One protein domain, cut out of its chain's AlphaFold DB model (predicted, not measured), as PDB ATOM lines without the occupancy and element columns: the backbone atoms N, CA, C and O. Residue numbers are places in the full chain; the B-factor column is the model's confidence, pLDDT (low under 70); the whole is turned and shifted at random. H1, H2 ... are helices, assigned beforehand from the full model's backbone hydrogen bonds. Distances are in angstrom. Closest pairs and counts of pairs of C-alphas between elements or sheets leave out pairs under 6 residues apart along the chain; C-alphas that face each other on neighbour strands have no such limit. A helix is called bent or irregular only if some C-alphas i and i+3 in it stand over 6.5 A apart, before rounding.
ATOM      1  N   CYS A  87      30.678  14.604 -43.160       84.12
ATOM      2  CA  CYS A  87      31.600  14.818 -42.047       84.12
ATOM      3  C   CYS A  87      31.412  16.215 -41.436       84.12
ATOM      4  O   CYS A  87      31.245  16.341 -40.222       84.12
ATOM      5  N   PHE A  88      31.338  17.258 -42.269       86.12
ATOM      6  CA  PHE A  88      31.094  18.627 -41.808       86.12
ATOM      7  C   PHE A  88      29.741  18.762 -41.097       86.12
ATOM      8  O   PHE A  88      29.660  19.364 -40.026       86.12
ATOM      9  N   VAL A  89      28.690  18.147 -41.651       82.56
ATOM     10  CA  VAL A  89      27.351  18.128 -41.046       82.56
ATOM     11  C   VAL A  89      27.372  17.436 -39.684       82.56
ATOM     12  O   VAL A  89      26.818  17.988 -38.740       82.56
ATOM     13  N   ILE A  90      28.036  16.284 -39.537       80.19
ATOM     14  CA  ILE A  90      28.139  15.564 -38.256       80.19
ATOM     15  C   ILE A  90      28.923  16.370 -37.218       80.19
ATOM     16  O   ILE A  90      28.491  16.456 -36.071       80.19
ATOM     17  N   VAL A  91      30.030  17.010 -37.599       83.56
ATOM     18  CA  VAL A  91      30.797  17.879 -36.691       83.56
ATOM     19  C   VAL A  91      29.960  19.083 -36.247       83.56
ATOM     20  O   VAL A  91      29.946  19.403 -35.056       83.56
ATOM     21  N   MET A  92      29.206  19.702 -37.163       81.75
ATOM     22  CA  MET A  92      28.267  20.776 -36.821       81.75
ATOM     23  C   MET A  92      27.124  20.291 -35.926       81.75
ATOM     24  O   MET A  92      26.767  20.982 -34.973       81.75
ATOM     25  N   LEU A  93      26.593  19.088 -36.165       78.06
ATOM     26  CA  LEU A  93      25.550  18.477 -35.339       78.06
ATOM     27  C   LEU A  93      26.051  18.203 -33.921       78.06
ATOM     28  O   LEU A  93      25.371  18.529 -32.950       78.06
ATOM     29  N   ILE A  94      27.257  17.645 -33.801       81.69
ATOM     30  CA  ILE A  94      27.894  17.366 -32.515       81.69
ATOM     31  C   ILE A  94      28.150  18.677 -31.784       81.69
ATOM     32  O   ILE A  94      27.814  18.770 -30.609       81.69
ATOM     33  N   MET A  95      28.672  19.711 -32.452       79.38
ATOM     34  CA  MET A  95      28.843  21.026 -31.831       79.38
ATOM     35  C   MET A  95      27.515  21.575 -31.306       79.38
ATOM     36  O   MET A  95      27.456  21.955 -30.137       79.38
ATOM     37  N   ILE A  96      26.447  21.523 -32.109       77.25
ATOM     38  CA  ILE A  96      25.095  21.946 -31.715       77.25
ATOM     39  C   ILE A  96      24.564  21.159 -30.519       77.25
ATOM     40  O   ILE A  96      24.022  21.759 -29.599       77.25
ATOM     41  N   GLN A  97      24.759  19.846 -30.466       70.00
ATOM     42  CA  GLN A  97      24.305  19.028 -29.335       70.00
ATOM     43  C   GLN A  97      25.050  19.365 -28.039       70.00
ATOM     44  O   GLN A  97      24.473  19.297 -26.955       70.00
ATOM     45  N   ARG A  98      26.310  19.803 -28.140       64.56
ATOM     46  CA  ARG A  98      27.121  20.242 -26.991       64.56
ATOM     47  C   ARG A  98      26.701  21.632 -26.510       64.56
ATOM     48  O   ARG A  98      26.812  21.909 -25.322       64.56
ATOM     49  N   THR A  99      26.195  22.484 -27.406       60.38
ATOM     50  CA  THR A  99      25.696  23.825 -27.058       60.38
ATOM     51  C   THR A  99      24.194  23.885 -26.749       60.38
ATOM     52  O   THR A  99      23.782  24.821 -26.069       60.38
ATOM     53  N   SER A 100      23.364  22.932 -27.192       59.16
ATOM     54  CA  SER A 100      21.903  22.968 -26.984       59.16
ATOM     55  C   SER A 100      21.415  22.115 -25.809       59.16
ATOM     56  O   SER A 100      20.329  22.366 -25.285       59.16
ATOM     57  N   GLY A 101      22.224  21.161 -25.330       62.50
ATOM     58  CA  GLY A 101      21.849  20.248 -24.240       62.50
ATOM     59  C   GLY A 101      21.606  20.910 -22.872       62.50
ATOM     60  O   GLY A 101      21.042  20.276 -21.979       62.50
ATOM     61  N   GLY A 102      21.999  22.177 -22.696       65.56
ATOM     62  CA  GLY A 102      21.869  22.907 -21.429       65.56
ATOM     63  C   GLY A 102      20.551  23.666 -21.240       65.56
ATOM     64  O   GLY A 102      20.035  23.714 -20.127       65.56
ATOM     65  N   MET A 103      19.967  24.226 -22.307       66.88
ATOM     66  CA  MET A 103      18.822  25.147 -22.177       66.88
ATOM     67  C   MET A 103      17.504  24.414 -21.854       66.88
ATOM     68  O   MET A 103      16.679  24.931 -21.110       66.88
ATOM     69  N   GLY A 104      17.320  23.194 -22.377       68.00
ATOM     70  CA  GLY A 104      16.126  22.367 -22.134       68.00
ATOM     71  C   GLY A 104      16.201  21.499 -20.871       68.00
ATOM     72  O   GLY A 104      15.177  21.224 -20.252       68.00
ATOM     73  N   SER A 120       9.578  16.962 -30.771       62.38
ATOM     74  CA  SER A 120      10.604  17.776 -31.446       62.38
ATOM     75  C   SER A 120      12.032  17.415 -31.020       62.38
ATOM     76  O   SER A 120      12.894  17.165 -31.866       62.38
ATOM     77  N   ALA A 121      12.273  17.282 -29.712       65.94
ATOM     78  CA  ALA A 121      13.573  16.860 -29.190       65.94
ATOM     79  C   ALA A 121      13.893  15.403 -29.579       65.94
ATOM     80  O   ALA A 121      15.012  15.090 -29.995       65.94
ATOM     81  N   ALA A 122      12.889  14.519 -29.555       68.31
ATOM     82  CA  ALA A 122      13.023  13.139 -30.018       68.31
ATOM     83  C   ALA A 122      13.294  13.040 -31.534       68.31
ATOM     84  O   ALA A 122      14.022  12.145 -31.977       68.31
ATOM     85  N   GLN A 123      12.753  13.963 -32.340       66.75
ATOM     86  CA  GLN A 123      12.984  14.020 -33.788       66.75
ATOM     87  C   GLN A 123      14.442  14.384 -34.119       66.75
ATOM     88  O   GLN A 123      15.042  13.780 -35.010       66.75
ATOM     89  N   LEU A 124      15.032  15.332 -33.383       69.06
ATOM     90  CA  LEU A 124      16.425  15.769 -33.562       69.06
ATOM     91  C   LEU A 124      17.428  14.667 -33.186       69.06
ATOM     92  O   LEU A 124      18.415  14.439 -33.892       69.06
ATOM     93  N   THR A 125      17.137  13.920 -32.121       74.44
ATOM     94  CA  THR A 125      17.935  12.751 -31.724       74.44
ATOM     95  C   THR A 125      17.864  11.656 -32.785       74.44
ATOM     96  O   THR A 125      18.894  11.107 -33.173       74.44
ATOM     97  N   LYS A 126      16.676  11.389 -33.346       75.38
ATOM     98  CA  LYS A 126      16.518  10.444 -34.462       75.38
ATOM     99  C   LYS A 126      17.316  10.879 -35.692       75.38
ATOM    100  O   LYS A 126      18.063  10.064 -36.220       75.38
ATOM    101  N   MET A 127      17.226  12.142 -36.109       71.25
ATOM    102  CA  MET A 127      18.026  12.692 -37.217       71.25
ATOM    103  C   MET A 127      19.530  12.461 -37.017       71.25
ATOM    104  O   MET A 127      20.228  12.066 -37.947       71.25
ATOM    105  N   THR A 128      20.018  12.632 -35.788       82.12
ATOM    106  CA  THR A 128      21.426  12.394 -35.440       82.12
ATOM    107  C   THR A 128      21.801  10.919 -35.550       82.12
ATOM    108  O   THR A 128      22.836  10.590 -36.122       82.12
ATOM    109  N   VAL A 129      20.949  10.019 -35.050       82.38
ATOM    110  CA  VAL A 129      21.164   8.566 -35.146       82.38
ATOM    111  C   VAL A 129      21.199   8.119 -36.609       82.38
ATOM    112  O   VAL A 129      22.111   7.392 -36.998       82.38
ATOM    113  N   TRP A 130      20.265   8.598 -37.436       78.12
ATOM    114  CA  TRP A 130      20.254   8.324 -38.876       78.12
ATOM    115  C   TRP A 130      21.476   8.919 -39.588       78.12
ATOM    116  O   TRP A 130      22.039   8.265 -40.463       78.12
ATOM    117  N   GLY A 131      21.937  10.104 -39.180       80.06
ATOM    118  CA  GLY A 131      23.154  10.727 -39.705       80.06
ATOM    119  C   GLY A 131      24.422   9.929 -39.391       80.06
ATOM    120  O   GLY A 131      25.218   9.663 -40.290       80.06
ATOM    121  N   ILE A 132      24.599   9.497 -38.138       82.06
ATOM    122  CA  ILE A 132      25.755   8.688 -37.712       82.06
ATOM    123  C   ILE A 132      25.732   7.311 -38.386       82.06
ATOM    124  O   ILE A 132      26.765   6.832 -38.854       82.06
ATOM    125  N   LEU A 133      24.556   6.681 -38.477       85.81
ATOM    126  CA  LEU A 133      24.397   5.398 -39.160       85.81
ATOM    127  C   LEU A 133      24.710   5.520 -40.660       85.81
ATOM    128  O   LEU A 133      25.445   4.697 -41.203       85.81
ATOM    129  N   GLY A 134      24.217   6.576 -41.314       82.06
ATOM    130  CA  GLY A 134      24.525   6.881 -42.711       82.06
ATOM    131  C   GLY A 134      26.016   7.126 -42.950       82.06
ATOM    132  O   GLY A 134      26.568   6.615 -43.922       82.06
ATOM    133  N   PHE A 135      26.695   7.827 -42.035       81.62
ATOM    134  CA  PHE A 135      28.145   8.040 -42.095       81.62
ATOM    135  C   PHE A 135      28.927   6.721 -42.069       81.62
ATOM    136  O   PHE A 135      29.833   6.532 -42.879       81.62
ATOM    137  N   PHE A 136      28.544   5.782 -41.201       83.00
ATOM    138  CA  PHE A 136      29.184   4.465 -41.133       83.00
ATOM    139  C   PHE A 136      29.015   3.666 -42.429       83.00
ATOM    140  O   PHE A 136      29.977   3.080 -42.926       83.00
ATOM    141  N   ILE A 137      27.804   3.668 -42.995       85.88
ATOM    142  CA  ILE A 137      27.510   2.979 -44.259       85.88
ATOM    143  C   ILE A 137      28.318   3.599 -45.401       85.88
ATOM    144  O   ILE A 137      28.897   2.872 -46.204       85.88
ATOM    145  N   LEU A 138      28.399   4.930 -45.461       82.31
ATOM    146  CA  LEU A 138      29.115   5.631 -46.523       82.31
ATOM    147  C   LEU A 138      30.634   5.427 -46.430       82.31
ATOM    148  O   LEU A 138      31.279   5.186 -47.448       82.31
ATOM    149  N   ALA A 139      31.198   5.450 -45.218       82.00
ATOM    150  CA  ALA A 139      32.605   5.125 -44.985       82.00
ATOM    151  C   ALA A 139      32.929   3.681 -45.406       82.00
ATOM    152  O   ALA A 139      33.951   3.438 -46.049       82.00
ATOM    153  N   PHE A 140      32.039   2.729 -45.102       85.19
ATOM    154  CA  PHE A 140      32.196   1.339 -45.527       85.19
ATOM    155  C   PHE A 140      32.063   1.174 -47.045       85.19
ATOM    156  O   PHE A 140      32.862   0.465 -47.648       85.19
ATOM    157  N   ALA A 141      31.099   1.849 -47.675       82.69
ATOM    158  CA  ALA A 141      30.923   1.829 -49.124       82.69
ATOM    159  C   ALA A 141      32.157   2.382 -49.851       82.69
ATOM    160  O   ALA A 141      32.622   1.769 -50.809       82.69
ATOM    161  N   LEU A 142      32.732   3.488 -49.364       83.44
ATOM    162  CA  LEU A 142      33.954   4.058 -49.932       83.44
ATOM    163  C   LEU A 142      35.152   3.116 -49.760       83.44
ATOM    164  O   LEU A 142      35.924   2.940 -50.695       83.44
ATOM    165  N   TYR A 143      35.286   2.472 -48.596       83.69
ATOM    166  CA  TYR A 143      36.324   1.464 -48.366       83.69
ATOM    167  C   TYR A 143      36.158   0.238 -49.275       83.69
ATOM    168  O   TYR A 143      37.141  -0.254 -49.823       83.69
ATOM    169  N   ALA A 144      34.928  -0.245 -49.461       85.06
ATOM    170  CA  ALA A 144      34.638  -1.379 -50.333       85.06
ATOM    171  C   ALA A 144      34.936  -1.059 -51.805       85.06
ATOM    172  O   ALA A 144      35.543  -1.883 -52.481       85.06
ATOM    173  N   LEU A 145      34.577   0.138 -52.283       82.12
ATOM    174  CA  LEU A 145      34.967   0.600 -53.619       82.12
ATOM    175  C   LEU A 145      36.492   0.697 -53.733       82.12
ATOM    176  O   LEU A 145      37.082   0.039 -54.574       82.12
ATOM    177  N   TYR A 146      37.156   1.367 -52.790       81.00
ATOM    178  CA  TYR A 146      38.615   1.490 -52.808       81.00
ATOM    179  C   TYR A 146      39.342   0.134 -52.842       81.00
ATOM    180  O   TYR A 146      40.357  -0.004 -53.523       81.00
ATOM    181  N   GLN A 147      38.832  -0.878 -52.134       80.12
ATOM    182  CA  GLN A 147      39.397  -2.228 -52.163       80.12
ATOM    183  C   GLN A 147      39.134  -2.966 -53.477       80.12
ATOM    184  O   GLN A 147      39.987  -3.742 -53.909       80.12
ATOM    185  N   ASN A 148      37.992  -2.730 -54.122       78.81
ATOM    186  CA  ASN A 148      37.720  -3.275 -55.448       78.81
ATOM    187  C   ASN A 148      38.688  -2.681 -56.482       78.81
ATOM    188  O   ASN A 148      39.301  -3.436 -57.232       78.81
ATOM    189  N   GLU A 149      38.930  -1.368 -56.441       71.81
ATOM    190  CA  GLU A 149      39.971  -0.743 -57.261       71.81
ATOM    191  C   GLU A 149      41.361  -1.293 -56.937       71.81
ATOM    192  O   GLU A 149      42.104  -1.663 -57.843       71.81
ATOM    193  N   ALA A 150      41.737  -1.363 -55.656       67.56
ATOM    194  CA  ALA A 150      43.051  -1.860 -55.252       67.56
ATOM    195  C   ALA A 150      43.283  -3.311 -55.709       67.56
ATOM    196  O   ALA A 150      44.390  -3.651 -56.128       67.56
ATOM    197  N   ALA A 151      42.243  -4.150 -55.701       68.69
ATOM    198  CA  ALA A 151      42.299  -5.510 -56.227       68.69
ATOM    199  C   ALA A 151      42.537  -5.547 -57.749       68.69
ATOM    200  O   ALA A 151      43.316  -6.382 -58.221       68.69
ATOM    201  N   ASP A 152      41.933  -4.627 -58.505       66.88
ATOM    202  CA  ASP A 152      42.151  -4.492 -59.949       66.88
ATOM    203  C   ASP A 152      43.549  -3.942 -60.288       66.88
ATOM    204  O   ASP A 152      44.127  -4.320 -61.310       66.88
ATOM    205  N   PHE A 153      44.143  -3.104 -59.427       62.91
ATOM    206  CA  PHE A 153      45.519  -2.605 -59.591       62.91
ATOM    207  C   PHE A 153      46.601  -3.637 -59.229       62.91
ATOM    208  O   PHE A 153      47.689  -3.595 -59.807       62.91
ATOM    209  N   ASP A 154      46.321  -4.584 -58.327       64.00
ATOM    210  CA  ASP A 154      47.259  -5.654 -57.938       64.00
ATOM    211  C   ASP A 154      47.191  -6.889 -58.864       64.00
ATOM    212  O   ASP A 154      48.140  -7.679 -58.959       64.00
ATOM    213  N   ALA A 155      46.086  -7.071 -59.598       64.38
ATOM    214  CA  ALA A 155      45.901  -8.187 -60.528       64.38
ATOM    215  C   ALA A 155      46.946  -8.250 -61.675       64.38
ATOM    216  O   ALA A 155      47.397  -9.361 -61.996       64.38
ATOM    217  N   PRO A 156      47.408  -7.125 -62.266       61.03
ATOM    218  CA  PRO A 156      48.501  -7.107 -63.243       61.03
ATOM    219  C   PRO A 156      49.878  -7.434 -62.650       61.03
ATOM    220  O   PRO A 156      50.723  -7.974 -63.359       61.03
TER     221      PRO A 156
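AT A GLANCE: This is residues 87 to 104 and 120 to 156 of the 237 residues of the protein "Protein-export membrane protein SecG" of Opitutae bacterium (UniProt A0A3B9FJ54). A short helix, H1, is loosely side by side with the first half of a much longer one, H2, and the rest of H2 sticks out as a bare arm, residues 136 to 156. The two helices run opposite ways and meet only in part, while residues 98 to 103, at the end of H1 and just after it, stand free. The printed part has 55 residues, with two named helices in the order H1, H2 and no named strand; the class is all helix. The whole is extended, a rod with a radius of gyration of the C-alphas of 17.3 A and spans of 60 by 17 by 10 A.

HOW THE PARTS SIT: H1, residues 87 to 100, touches H2, residues 120 to 156, with 5 pairs of C-alphas within 8 A. H1 touches H2 with residues 87 to 93 alone, and H2 touches H1 with residues 128 to 135 alone. The closest C-alphas of the two helices are those of Ile 90 and Gly 131, 7.1 A apart. Their lines stand at a shallow tilt of 24 degrees, opposite ways. Every O i to N i+4 pair of H1 is within hydrogen-bond range, and 32 of 33 are in H2.

IN THESE COORDINATES: H1 begins at C-alpha 87 (31.600, 14.818, -42.047) and measures 19.7 A from first to last C-alpha. H2 runs 55.4 A from C-alpha 120 (10.604, 17.776, -31.446) to C-alpha 156 (48.501, -7.107, -63.243). H2 is irregular, but only just: C-alphas 153 and 156 are 6.52 A apart.

THE WHOLE: The two C-alphas farthest apart, those of Met 103 and Pro 156, are 60.1 A apart. Residues 105 to 119 are not printed, and C-alphas 104 and 120 are 11.8 A apart across this cut, in the link from H1 to H2. The mean pLDDT of the printed part is 75.3, with values under 70 at residues 98 to 104, 120 to 124 and 150 to 156.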